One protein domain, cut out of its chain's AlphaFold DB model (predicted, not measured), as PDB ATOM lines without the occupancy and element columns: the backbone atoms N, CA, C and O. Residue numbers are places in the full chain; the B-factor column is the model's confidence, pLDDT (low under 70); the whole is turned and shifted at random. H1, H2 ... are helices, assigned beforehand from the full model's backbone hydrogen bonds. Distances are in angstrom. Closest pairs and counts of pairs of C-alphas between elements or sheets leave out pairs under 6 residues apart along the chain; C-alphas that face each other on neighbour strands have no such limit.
ATOM      1  N   SER A  81      75.683  -3.046  29.603       54.16
ATOM      2  CA  SER A  81      75.661  -2.619  31.005       54.16
ATOM      3  C   SER A  81      76.960  -1.966  31.483       54.16
ATOM      4  O   SER A  81      76.912  -1.135  32.387       54.16
ATOM      5  N   ARG A  82      78.117  -2.292  30.884       52.34
ATOM      6  CA  ARG A  82      79.393  -1.648  31.247       52.34
ATOM      7  C   ARG A  82      79.567  -0.260  30.626       52.34
ATOM      8  O   ARG A  82      80.181   0.584  31.269       52.34
ATOM      9  N   ARG A  83      79.004  -0.003  29.438       55.59
ATOM     10  CA  ARG A  83      79.149   1.286  28.733       55.59
ATOM     11  C   ARG A  83      78.427   2.434  29.439       55.59
ATOM     12  O   ARG A  83      79.011   3.492  29.630       55.59
ATOM     13  N   GLY A  84      77.225   2.190  29.963       57.28
ATOM     14  CA  GLY A  84      76.461   3.237  30.654       57.28
ATOM     15  C   GLY A  84      77.122   3.775  31.933       57.28
ATOM     16  O   GLY A  84      76.828   4.891  32.350       57.28
ATOM     17  N   ARG A  85      78.032   3.012  32.562       61.66
ATOM     18  CA  ARG A  85      78.724   3.446  33.789       61.66
ATOM     19  C   ARG A  85      79.873   4.413  33.496       61.66
ATOM     20  O   ARG A  85      80.099   5.327  34.280       61.66
ATOM     21  N   THR A  86      80.576   4.216  32.382       70.19
ATOM     22  CA  THR A  86      81.649   5.117  31.932       70.19
ATOM     23  C   THR A  86      81.075   6.366  31.273       70.19
ATOM     24  O   THR A  86      81.509   7.465  31.598       70.19
ATOM     25  N   GLU A  87      80.033   6.207  30.449       75.38
ATOM     26  CA  GLU A  87      79.348   7.326  29.784       75.38
ATOM     27  C   GLU A  87      78.721   8.287  30.804       75.38
ATOM     28  O   GLU A  87      78.846   9.498  30.666       75.38
ATOM     29  N   GLY A  88      78.128   7.772  31.889       81.12
ATOM     30  CA  GLY A  88      77.599   8.620  32.959       81.12
ATOM     31  C   GLY A  88      78.665   9.486  33.630       81.12
ATOM     32  O   GLY A  88      78.450  10.679  33.827       81.12
ATOM     33  N   ALA A  89      79.832   8.915  33.943       87.25
ATOM     34  CA  ALA A  89      80.900   9.632  34.638       87.25
ATOM     35  C   ALA A  89      81.479  10.794  33.812       87.25
ATOM     36  O   ALA A  89      81.851  11.822  34.375       87.25
ATOM     37  N   GLU A  90      81.540  10.655  32.486       91.69
ATOM     38  CA  GLU A  90      82.010  11.715  31.587       91.69
ATOM     39  C   GLU A  90      81.054  12.915  31.556       91.69
ATOM     40  O   GLU A  90      81.506  14.062  31.560       91.69
ATOM     41  N   LEU A  91      79.739  12.674  31.601       94.06
ATOM     42  CA  LEU A  91      78.723  13.734  31.594       94.06
ATOM     43  C   LEU A  91      78.799  14.594  32.865       94.06
ATOM     44  O   LEU A  91      78.832  15.821  32.772       94.06
ATOM     45  N   TYR A  92      78.921  13.962  34.038       93.94
ATOM     46  CA  TYR A  92      79.089  14.664  35.318       93.94
ATOM     47  C   TYR A  92      80.400  15.462  35.373       93.94
ATOM     48  O   TYR A  92      80.408  16.614  35.804       93.94
ATOM     49  N   ARG A  93      81.501  14.904  34.845       95.12
ATOM     50  CA  ARG A  93      82.788  15.618  34.728       95.12
ATOM     51  C   ARG A  93      82.721  16.817  33.786       95.12
ATOM     52  O   ARG A  93      83.365  17.821  34.058       95.12
ATOM     53  N   THR A  94      81.942  16.722  32.708       94.94
ATOM     54  CA  THR A  94      81.778  17.815  31.733       94.94
ATOM     55  C   THR A  94      81.071  19.020  32.354       94.94
ATOM     56  O   THR A  94      81.427  20.157  32.056       94.94
ATOM     57  N   LEU A  95      80.097  18.781  33.237       95.38
ATOM     58  CA  LEU A  95      79.399  19.835  33.980       95.38
ATOM     59  C   LEU A  95      80.137  20.260  35.262       95.38
ATOM     60  O   LEU A  95      79.830  21.310  35.815       95.38
ATOM     61  N   GLY A  96      81.114  19.470  35.722       95.81
ATOM     62  CA  GLY A  96      81.856  19.730  36.958       95.81
ATOM     63  C   GLY A  96      81.043  19.460  38.225       95.81
ATOM     64  O   GLY A  96      81.288  20.087  39.248       95.81
ATOM     65  N   VAL A  97      80.071  18.549  38.153       96.19
ATOM     66  CA  VAL A  97      79.121  18.258  39.234       96.19
ATOM     67  C   VAL A  97      79.351  16.840  39.761       96.19
ATOM     68  O   VAL A  97      79.780  15.951  39.020       96.19
ATOM     69  N   THR A  98      79.092  16.608  41.049       93.31
ATOM     70  CA  THR A  98      79.189  15.264  41.639       93.31
ATOM     71  C   THR A  98      78.070  14.347  41.112       93.31
ATOM     72  O   THR A  98      76.998  14.824  40.738       93.31
ATOM     73  N   PRO A  99      78.277  13.017  41.047       86.81
ATOM     74  CA  PRO A  99      77.242  12.093  40.567       86.81
ATOM     75  C   PRO A  99      75.985  12.063  41.456       86.81
ATOM     76  O   PRO A  99      74.915  11.692  40.970       86.81
ATOM     77  N   ASP A 100      76.114  12.483  42.719       86.00
ATOM     78  CA  ASP A 100      75.050  12.495  43.729       86.00
ATOM     79  C   ASP A 100      74.315  13.846  43.834       86.00
ATOM     80  O   ASP A 100      73.391  13.977  44.630       86.00
ATOM     81  N   ALA A 101      74.699  14.844  43.031       89.50
ATOM     82  CA  ALA A 101      74.141  16.197  43.075       89.50
ATOM     83  C   ALA A 101      72.626  16.252  42.841       89.50
ATOM     84  O   ALA A 101      72.070  15.447  42.093       89.50
ATOM     85  N   ASP A 102      71.930  17.234  43.403       90.38
ATOM     86  CA  ASP A 102      70.488  17.357  43.170       90.38
ATOM     87  C   ASP A 102      70.165  17.925  41.768       90.38
ATOM     88  O   ASP A 102      71.026  18.469  41.074       90.38
ATOM     89  N   TYR A 103      68.916  17.780  41.311       91.19
ATOM     90  CA  TYR A 103      68.456  18.330  40.029       91.19
ATOM     91  C   TYR A 103      68.719  19.839  39.924       91.19
ATOM     92  O   TYR A 103      69.169  20.310  38.878       91.19
ATOM     93  N   LEU A 104      68.479  20.579  41.010       93.25
ATOM     94  CA  LEU A 104      68.698  22.024  41.061       93.25
ATOM     95  C   LEU A 104      70.177  22.375  40.862       93.25
ATOM     96  O   LEU A 104      70.499  23.229  40.041       93.25
ATOM     97  N   GLU A 105      71.083  21.636  41.503       94.19
ATOM     98  CA  GLU A 105      72.530  21.845  41.384       94.19
ATOM     99  C   GLU A 105      73.032  21.603  39.948       94.19
ATOM    100  O   GLU A 105      73.851  22.367  39.425       94.19
ATOM    101  N   VAL A 106      72.496  20.581  39.269       95.75
ATOM    102  CA  VAL A 106      72.813  20.293  37.858       95.75
ATOM    103  C   VAL A 106      72.336  21.423  36.936       95.75
ATOM    104  O   VAL A 106      73.055  21.797  36.005       95.75
ATOM    105  N   MET A 107      71.148  21.983  37.188       97.00
ATOM    106  CA  MET A 107      70.610  23.109  36.414       97.00
ATOM    107  C   MET A 107      71.435  24.382  36.632       97.00
ATOM    108  O   MET A 107      71.862  25.002  35.659       97.00
ATOM    109  N   GLU A 108      71.777  24.707  37.879       97.94
ATOM    110  CA  GLU A 108      72.620  25.861  38.207       97.94
ATOM    111  C   GLU A 108      74.030  25.757  37.610       97.94
ATOM    112  O   GLU A 108      74.606  26.753  37.167       97.94
ATOM    113  N   ALA A 109      74.637  24.567  37.600       97.62
ATOM    114  CA  ALA A 109      75.934  24.351  36.958       97.62
ATOM    115  C   ALA A 109      75.857  24.550  35.435       97.62
ATOM    116  O   ALA A 109      76.744  25.165  34.839       97.62
ATOM    117  N   CYS A 110      74.772  24.082  34.809       97.69
ATOM    118  CA  CYS A 110      74.514  24.279  33.387       97.69
ATOM    119  C   CYS A 110      74.386  25.772  33.045       97.69
ATOM    120  O   CYS A 110      75.070  26.249  32.137       97.69
ATOM    121  N   ASP A 111      73.597  26.524  33.813       98.19
ATOM    122  CA  ASP A 111      73.395  27.958  33.585       98.19
ATOM    123  C   ASP A 111      74.692  28.755  33.802       98.19
ATOM    124  O   ASP A 111      75.053  29.592  32.970       98.19
ATOM    125  N   ARG A 112      75.479  28.415  34.834       97.88
ATOM    126  CA  ARG A 112      76.819  28.992  35.057       97.88
ATOM    127  C   ARG A 112      77.759  28.764  33.868       97.88
ATOM    128  O   ARG A 112      78.456  29.688  33.443       97.88
ATOM    129  N   LEU A 113      77.778  27.556  33.302       97.31
ATOM    130  CA  LEU A 113      78.629  27.232  32.152       97.31
ATOM    131  C   LEU A 113      78.129  27.877  30.854       97.31
ATOM    132  O   LEU A 113      78.946  28.276  30.026       97.31
ATOM    133  N   LYS A 114      76.813  28.043  30.683       97.25
ATOM    134  CA  LYS A 114      76.236  28.764  29.540       97.25
ATOM    135  C   LYS A 114      76.640  30.229  29.514       97.25
ATOM    136  O   LYS A 114      77.018  30.722  28.455       97.25
ATOM    137  N   VAL A 115      76.628  30.896  30.668       97.94
ATOM    138  CA  VAL A 115      77.108  32.283  30.788       97.94
ATOM    139  C   VAL A 115      78.599  32.364  30.448       97.94
ATOM    140  O   VAL A 115      79.014  33.239  29.693       97.94
ATOM    141  N   LYS A 116      79.406  31.412  30.935       97.75
ATOM    142  CA  LYS A 116      80.857  31.378  30.686       97.75
ATOM    143  C   LYS A 116      81.225  31.117  29.220       97.75
ATOM    144  O   LYS A 116      82.215  31.660  28.741       97.75
ATOM    145  N   TYR A 117      80.453  30.292  28.514       97.50
ATOM    146  CA  TYR A 117      80.703  29.915  27.118       97.50
ATOM    147  C   TYR A 117      79.793  30.631  26.112       97.50
ATOM    148  O   TYR A 117      79.600  30.130  25.004       97.50
ATOM    149  N   ALA A 118      79.252  31.804  26.454       96.12
ATOM    150  CA  ALA A 118      78.330  32.543  25.587       96.12
ATOM    151  C   ALA A 118      78.908  32.849  24.187       96.12
ATOM    152  O   ALA A 118      78.164  32.899  23.209       96.12
ATOM    153  N   SER A 119      80.231  32.994  24.070       96.69
ATOM    154  CA  SER A 119      80.934  33.216  22.799       96.69
ATOM    155  C   SER A 119      81.112  31.948  21.950       96.69
ATOM    156  O   SER A 119      81.218  32.042  20.729       96.69
ATOM    157  N   ASP A 120      81.116  30.759  22.562       97.06
ATOM    158  CA  ASP A 120      81.453  29.490  21.910       97.06
ATOM    159  C   ASP A 120      80.246  28.550  21.818       97.06
ATOM    160  O   ASP A 120      80.023  27.660  22.647       97.06
ATOM    161  N   ARG A 121      79.500  28.662  20.713       96.69
ATOM    162  CA  ARG A 121      78.290  27.857  20.459       96.69
ATOM    163  C   ARG A 121      78.532  26.344  20.550       96.69
ATOM    164  O   ARG A 121      77.661  25.599  20.992       96.69
ATOM    165  N   LYS A 122      79.726  25.874  20.171       97.69
ATOM    166  CA  LYS A 122      80.099  24.450  20.261       97.69
ATOM    167  C   LYS A 122      80.185  23.952  21.705       97.69
ATOM    168  O   LYS A 122      79.920  22.776  21.937       97.69
ATOM    169  N   GLN A 123      80.589  24.798  22.652       97.38
ATOM    170  CA  GLN A 123      80.682  24.421  24.064       97.38
ATOM    171  C   GLN A 123      79.302  24.432  24.719       97.38
ATOM    172  O   GLN A 123      78.968  23.485  25.425       97.38
ATOM    173  N   VAL A 124      78.458  25.412  24.383       97.56
ATOM    174  CA  VAL A 124      77.057  25.454  24.838       97.56
ATOM    175  C   VAL A 124      76.310  24.171  24.453       97.56
ATOM    176  O   VAL A 124      75.707  23.532  25.309       97.56
ATOM    177  N   ILE A 125      76.454  23.707  23.205       97.31
ATOM    178  CA  ILE A 125      75.828  22.453  22.746       97.31
ATOM    179  C   ILE A 125      76.338  21.230  23.534       97.31
ATOM    180  O   ILE A 125      75.573  20.304  23.799       97.31
ATOM    181  N   ARG A 126      77.623  21.197  23.929       97.06
ATOM    182  CA  ARG A 126      78.161  20.102  24.761       97.06
ATOM    183  C   ARG A 126      77.568  20.114  26.166       97.06
ATOM    184  O   ARG A 126      77.251  19.045  26.678       97.06
ATOM    185  N   VAL A 127      77.408  21.296  26.757       97.69
ATOM    186  CA  VAL A 127      76.793  21.485  28.078       97.69
ATOM    187  C   VAL A 127      75.326  21.042  28.054       97.69
ATOM    188  O   VAL A 127      74.913  20.267  28.915       97.69
ATOM    189  N   ASP A 128      74.565  21.429  27.026       97.44
ATOM    190  CA  ASP A 128      73.172  20.990  26.853       97.44
ATOM    191  C   ASP A 128      73.067  19.472  26.654       97.44
ATOM    192  O   ASP A 128      72.280  18.805  27.327       97.44
ATOM    193  N   LYS A 129      73.933  18.885  25.816       97.44
ATOM    194  CA  LYS A 129      73.985  17.426  25.634       97.44
ATOM    195  C   LYS A 129      74.338  16.696  26.935       97.44
ATOM    196  O   LYS A 129      73.804  15.617  27.193       97.44
ATOM    197  N   ALA A 130      75.233  17.261  27.750       96.62
ATOM    198  CA  ALA A 130      75.601  16.692  29.044       96.62
ATOM    199  C   ALA A 130      74.424  16.716  30.030       96.62
ATOM    200  O   ALA A 130      74.147  15.699  30.671       96.62
ATOM    201  N   LYS A 131      73.691  17.834  30.088       97.25
ATOM    202  CA  LYS A 131      72.464  17.982  30.879       97.25
ATOM    203  C   LYS A 131      71.423  16.929  30.485       97.25
ATOM    204  O   LYS A 131      70.978  16.168  31.344       97.25
ATOM    205  N   ASP A 132      71.074  16.831  29.203       97.12
ATOM    206  CA  ASP A 132      70.068  15.869  28.727       97.12
ATOM    207  C   ASP A 132      70.509  14.414  28.968       97.12
ATOM    208  O   ASP A 132      69.711  13.553  29.353       97.12
ATOM    209  N   GLY A 133      71.811  14.142  28.833       94.50
ATOM    210  CA  GLY A 133      72.417  12.859  29.180       94.50
ATOM    211  C   GLY A 133      72.210  12.477  30.650       94.50
ATOM    212  O   GLY A 133      71.771  11.363  30.935       94.50
ATOM    213  N   ILE A 134      72.450  13.395  31.590       93.69
ATOM    214  CA  ILE A 134      72.234  13.150  33.027       93.69
ATOM    215  C   ILE A 134      70.753  12.914  33.336       93.69
ATOM    216  O   ILE A 134      70.419  11.971  34.060       93.69
ATOM    217  N   LEU A 135      69.856  13.721  32.762       93.56
ATOM    218  CA  LEU A 135      68.413  13.581  32.983       93.56
ATOM    219  C   LEU A 135      67.890  12.239  32.465       93.56
ATOM    220  O   LEU A 135      67.162  11.541  33.173       93.56
ATOM    221  N   SER A 136      68.325  11.821  31.274       92.06
ATOM    222  CA  SER A 136      67.969  10.510  30.728       92.06
ATOM    223  C   SER A 136      68.541   9.352  31.555       92.06
ATOM    224  O   SER A 136      67.870   8.335  31.732       92.06
ATOM    225  N   LEU A 137      69.748   9.489  32.118       88.12
ATOM    226  CA  LEU A 137      70.323   8.486  33.016       88.12
ATOM    227  C   LEU A 137      69.514   8.349  34.305       88.12
ATOM    228  O   LEU A 137      69.234   7.219  34.702       88.12
ATOM    229  N   ARG A 138      69.088   9.456  34.925       86.00
ATOM    230  CA  ARG A 138      68.226   9.420  36.118       86.00
ATOM    231  C   ARG A 138      66.862   8.827  35.808       86.00
ATOM    232  O   ARG A 138      66.423   7.927  36.513       86.00
ATOM    233  N   LEU A 139      66.240   9.226  34.702       87.25
ATOM    234  CA  LEU A 139      64.984   8.621  34.263       87.25
ATOM    235  C   LEU A 139      65.134   7.104  34.080       87.25
ATOM    236  O   LEU A 139      64.339   6.323  34.593       87.25
ATOM    237  N   ASN A 140      66.207   6.663  33.421       84.94
ATOM    238  CA  ASN A 140      66.490   5.242  33.234       84.94
ATOM    239  C   ASN A 140      66.778   4.511  34.551       84.94
ATOM    240  O   ASN A 140      66.430   3.339  34.684       84.94
ATOM    241  N   GLN A 141      67.436   5.154  35.516       80.31
ATOM    242  CA  GLN A 141      67.647   4.580  36.844       80.31
ATOM    243  C   GLN A 141      66.329   4.477  37.626       80.31
ATOM    244  O   GLN A 141      66.136   3.470  38.305       80.31
ATOM    245  N   ALA A 142      65.423   5.452  37.487       78.38
ATOM    246  CA  ALA A 142      64.079   5.416  38.066       78.38
ATOM    247  C   ALA A 142      63.261   4.260  37.475       78.38
ATOM    248  O   ALA A 142      62.750   3.427  38.213       78.38
ATOM    249  N   VAL A 143      63.244   4.128  36.143       79.31
ATOM    250  CA  VAL A 143      62.572   3.020  35.438       79.31
ATOM    251  C   VAL A 143      63.156   1.658  35.827       79.31
ATOM    252  O   VAL A 143      62.437   0.667  35.914       79.31
ATOM    253  N   LYS A 144      64.466   1.587  36.088       78.88
ATOM    254  CA  LYS A 144      65.136   0.364  36.560       78.88
ATOM    255  C   LYS A 144      64.932   0.093  38.056       78.88
ATOM    256  O   LYS A 144      65.435  -0.925  38.529       78.88
ATOM    257  N   GLY A 145      64.258   0.980  38.794       72.00
ATOM    258  CA  GLY A 145      64.052   0.873  40.241       72.00
ATOM    259  C   GLY A 145      65.344   0.963  41.061       72.00
ATOM    260  O   GLY A 145      65.400   0.445  42.169       72.00
ATOM    261  N   ASN A 146      66.409   1.555  40.505       68.12
ATOM    262  CA  ASN A 146      67.737   1.589  41.130       68.12
ATOM    263  C   ASN A 146      68.094   2.963  41.725       68.12
ATOM    264  O   ASN A 146      69.203   3.139  42.228       68.12
ATOM    265  N   ILE A 147      67.183   3.940  41.652       67.56
ATOM    266  CA  ILE A 147      67.279   5.163  42.454       67.56
ATOM    267  C   ILE A 147      66.739   4.829  43.838       67.56
ATOM    268  O   ILE A 147      65.636   4.301  43.959       67.56
ATOM    269  N   LYS A 148      67.509   5.159  44.878       58.66
ATOM    270  CA  LYS A 148      66.985   5.275  46.239       58.66
ATOM    271  C   LYS A 148      66.007   6.453  46.250       58.66
ATOM    272  O   LYS A 148      66.383   7.574  46.564       58.66
ATOM    273  N   THR A 149      64.790   6.230  45.769       56.62
ATOM    274  CA  THR A 149      63.679   7.151  45.981       56.62
ATOM    275  C   THR A 149      63.449   7.278  47.484       56.62
ATOM    276  O   THR A 149      63.699   6.324  48.223       56.62
TER     277      THR A 149
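What this domain is: This is residues 81 to 149 of the 333 residues of an uncharacterized protein of Ectocarpus siliculosus (UniProt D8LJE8). H2 and H3 make a helical hairpin, side by side and running opposite ways, with the shorter H2 folded back along one part of the long H3, and H1 packs at an angle on residues 127 to 137 of H3. Residues 140 to 145, of which 140 to 143 belong to H3, stick out. The printed part has 69 residues with three named helices, in the order H1, H2, H3, and no named strand; its class is all helix. It is compact, with a radius of gyration of the C-alphas of 12.6 A, yet elongated, spanning 40 by 24 by 16 A.

Where its parts are: H1, residues 81 to 95, begins with C-alpha 81 at (75.661, -2.619, 31.005) and is 23.0 A long from first to last C-alpha. H2, residues 103 to 116, is 20.3 A long. H3, residues 121 to 143, is 33.0 A long and ends with C-alpha 143 at (62.572, 3.020, 35.438).

How they stand to each other: H1 touches H3 at a steep tilt of 45 degrees, opposite ways; their closest C-alphas, those of Leu 91 and Ala 130, are 5.0 A apart. H1 touches H2 with residue 95 alone, at a steep tilt of 53 degrees, the same way; the closest C-alphas, those of Leu 95 and Ala 109, are 6.4 A apart. H2 and H3 form a helical hairpin: they touch at a shallow tilt of 8 degrees, opposite ways, with the closest C-alphas, those of Lys 114 and Val 124, 5.8 A apart. H3 touches H2 with residues 124 to 131 alone. The helix packing is mostly crossed, but only just: 1 of the 3 touching pairs is at a shallow tilt. Every O i to N i+4 pair is within hydrogen-bond range in H2 and H3, and 8 of 11 are in H1.

The domain as a whole: The two C-alphas farthest apart, those of Ser 119 and Gly 145, are 40.4 A apart. The printed part has no cut. The link from H1 to H2 is short and that from H2 to H3 is tight. The mean pLDDT of the printed part is 87.9, and residues 81 to 85 and 146 to 149 are under 70.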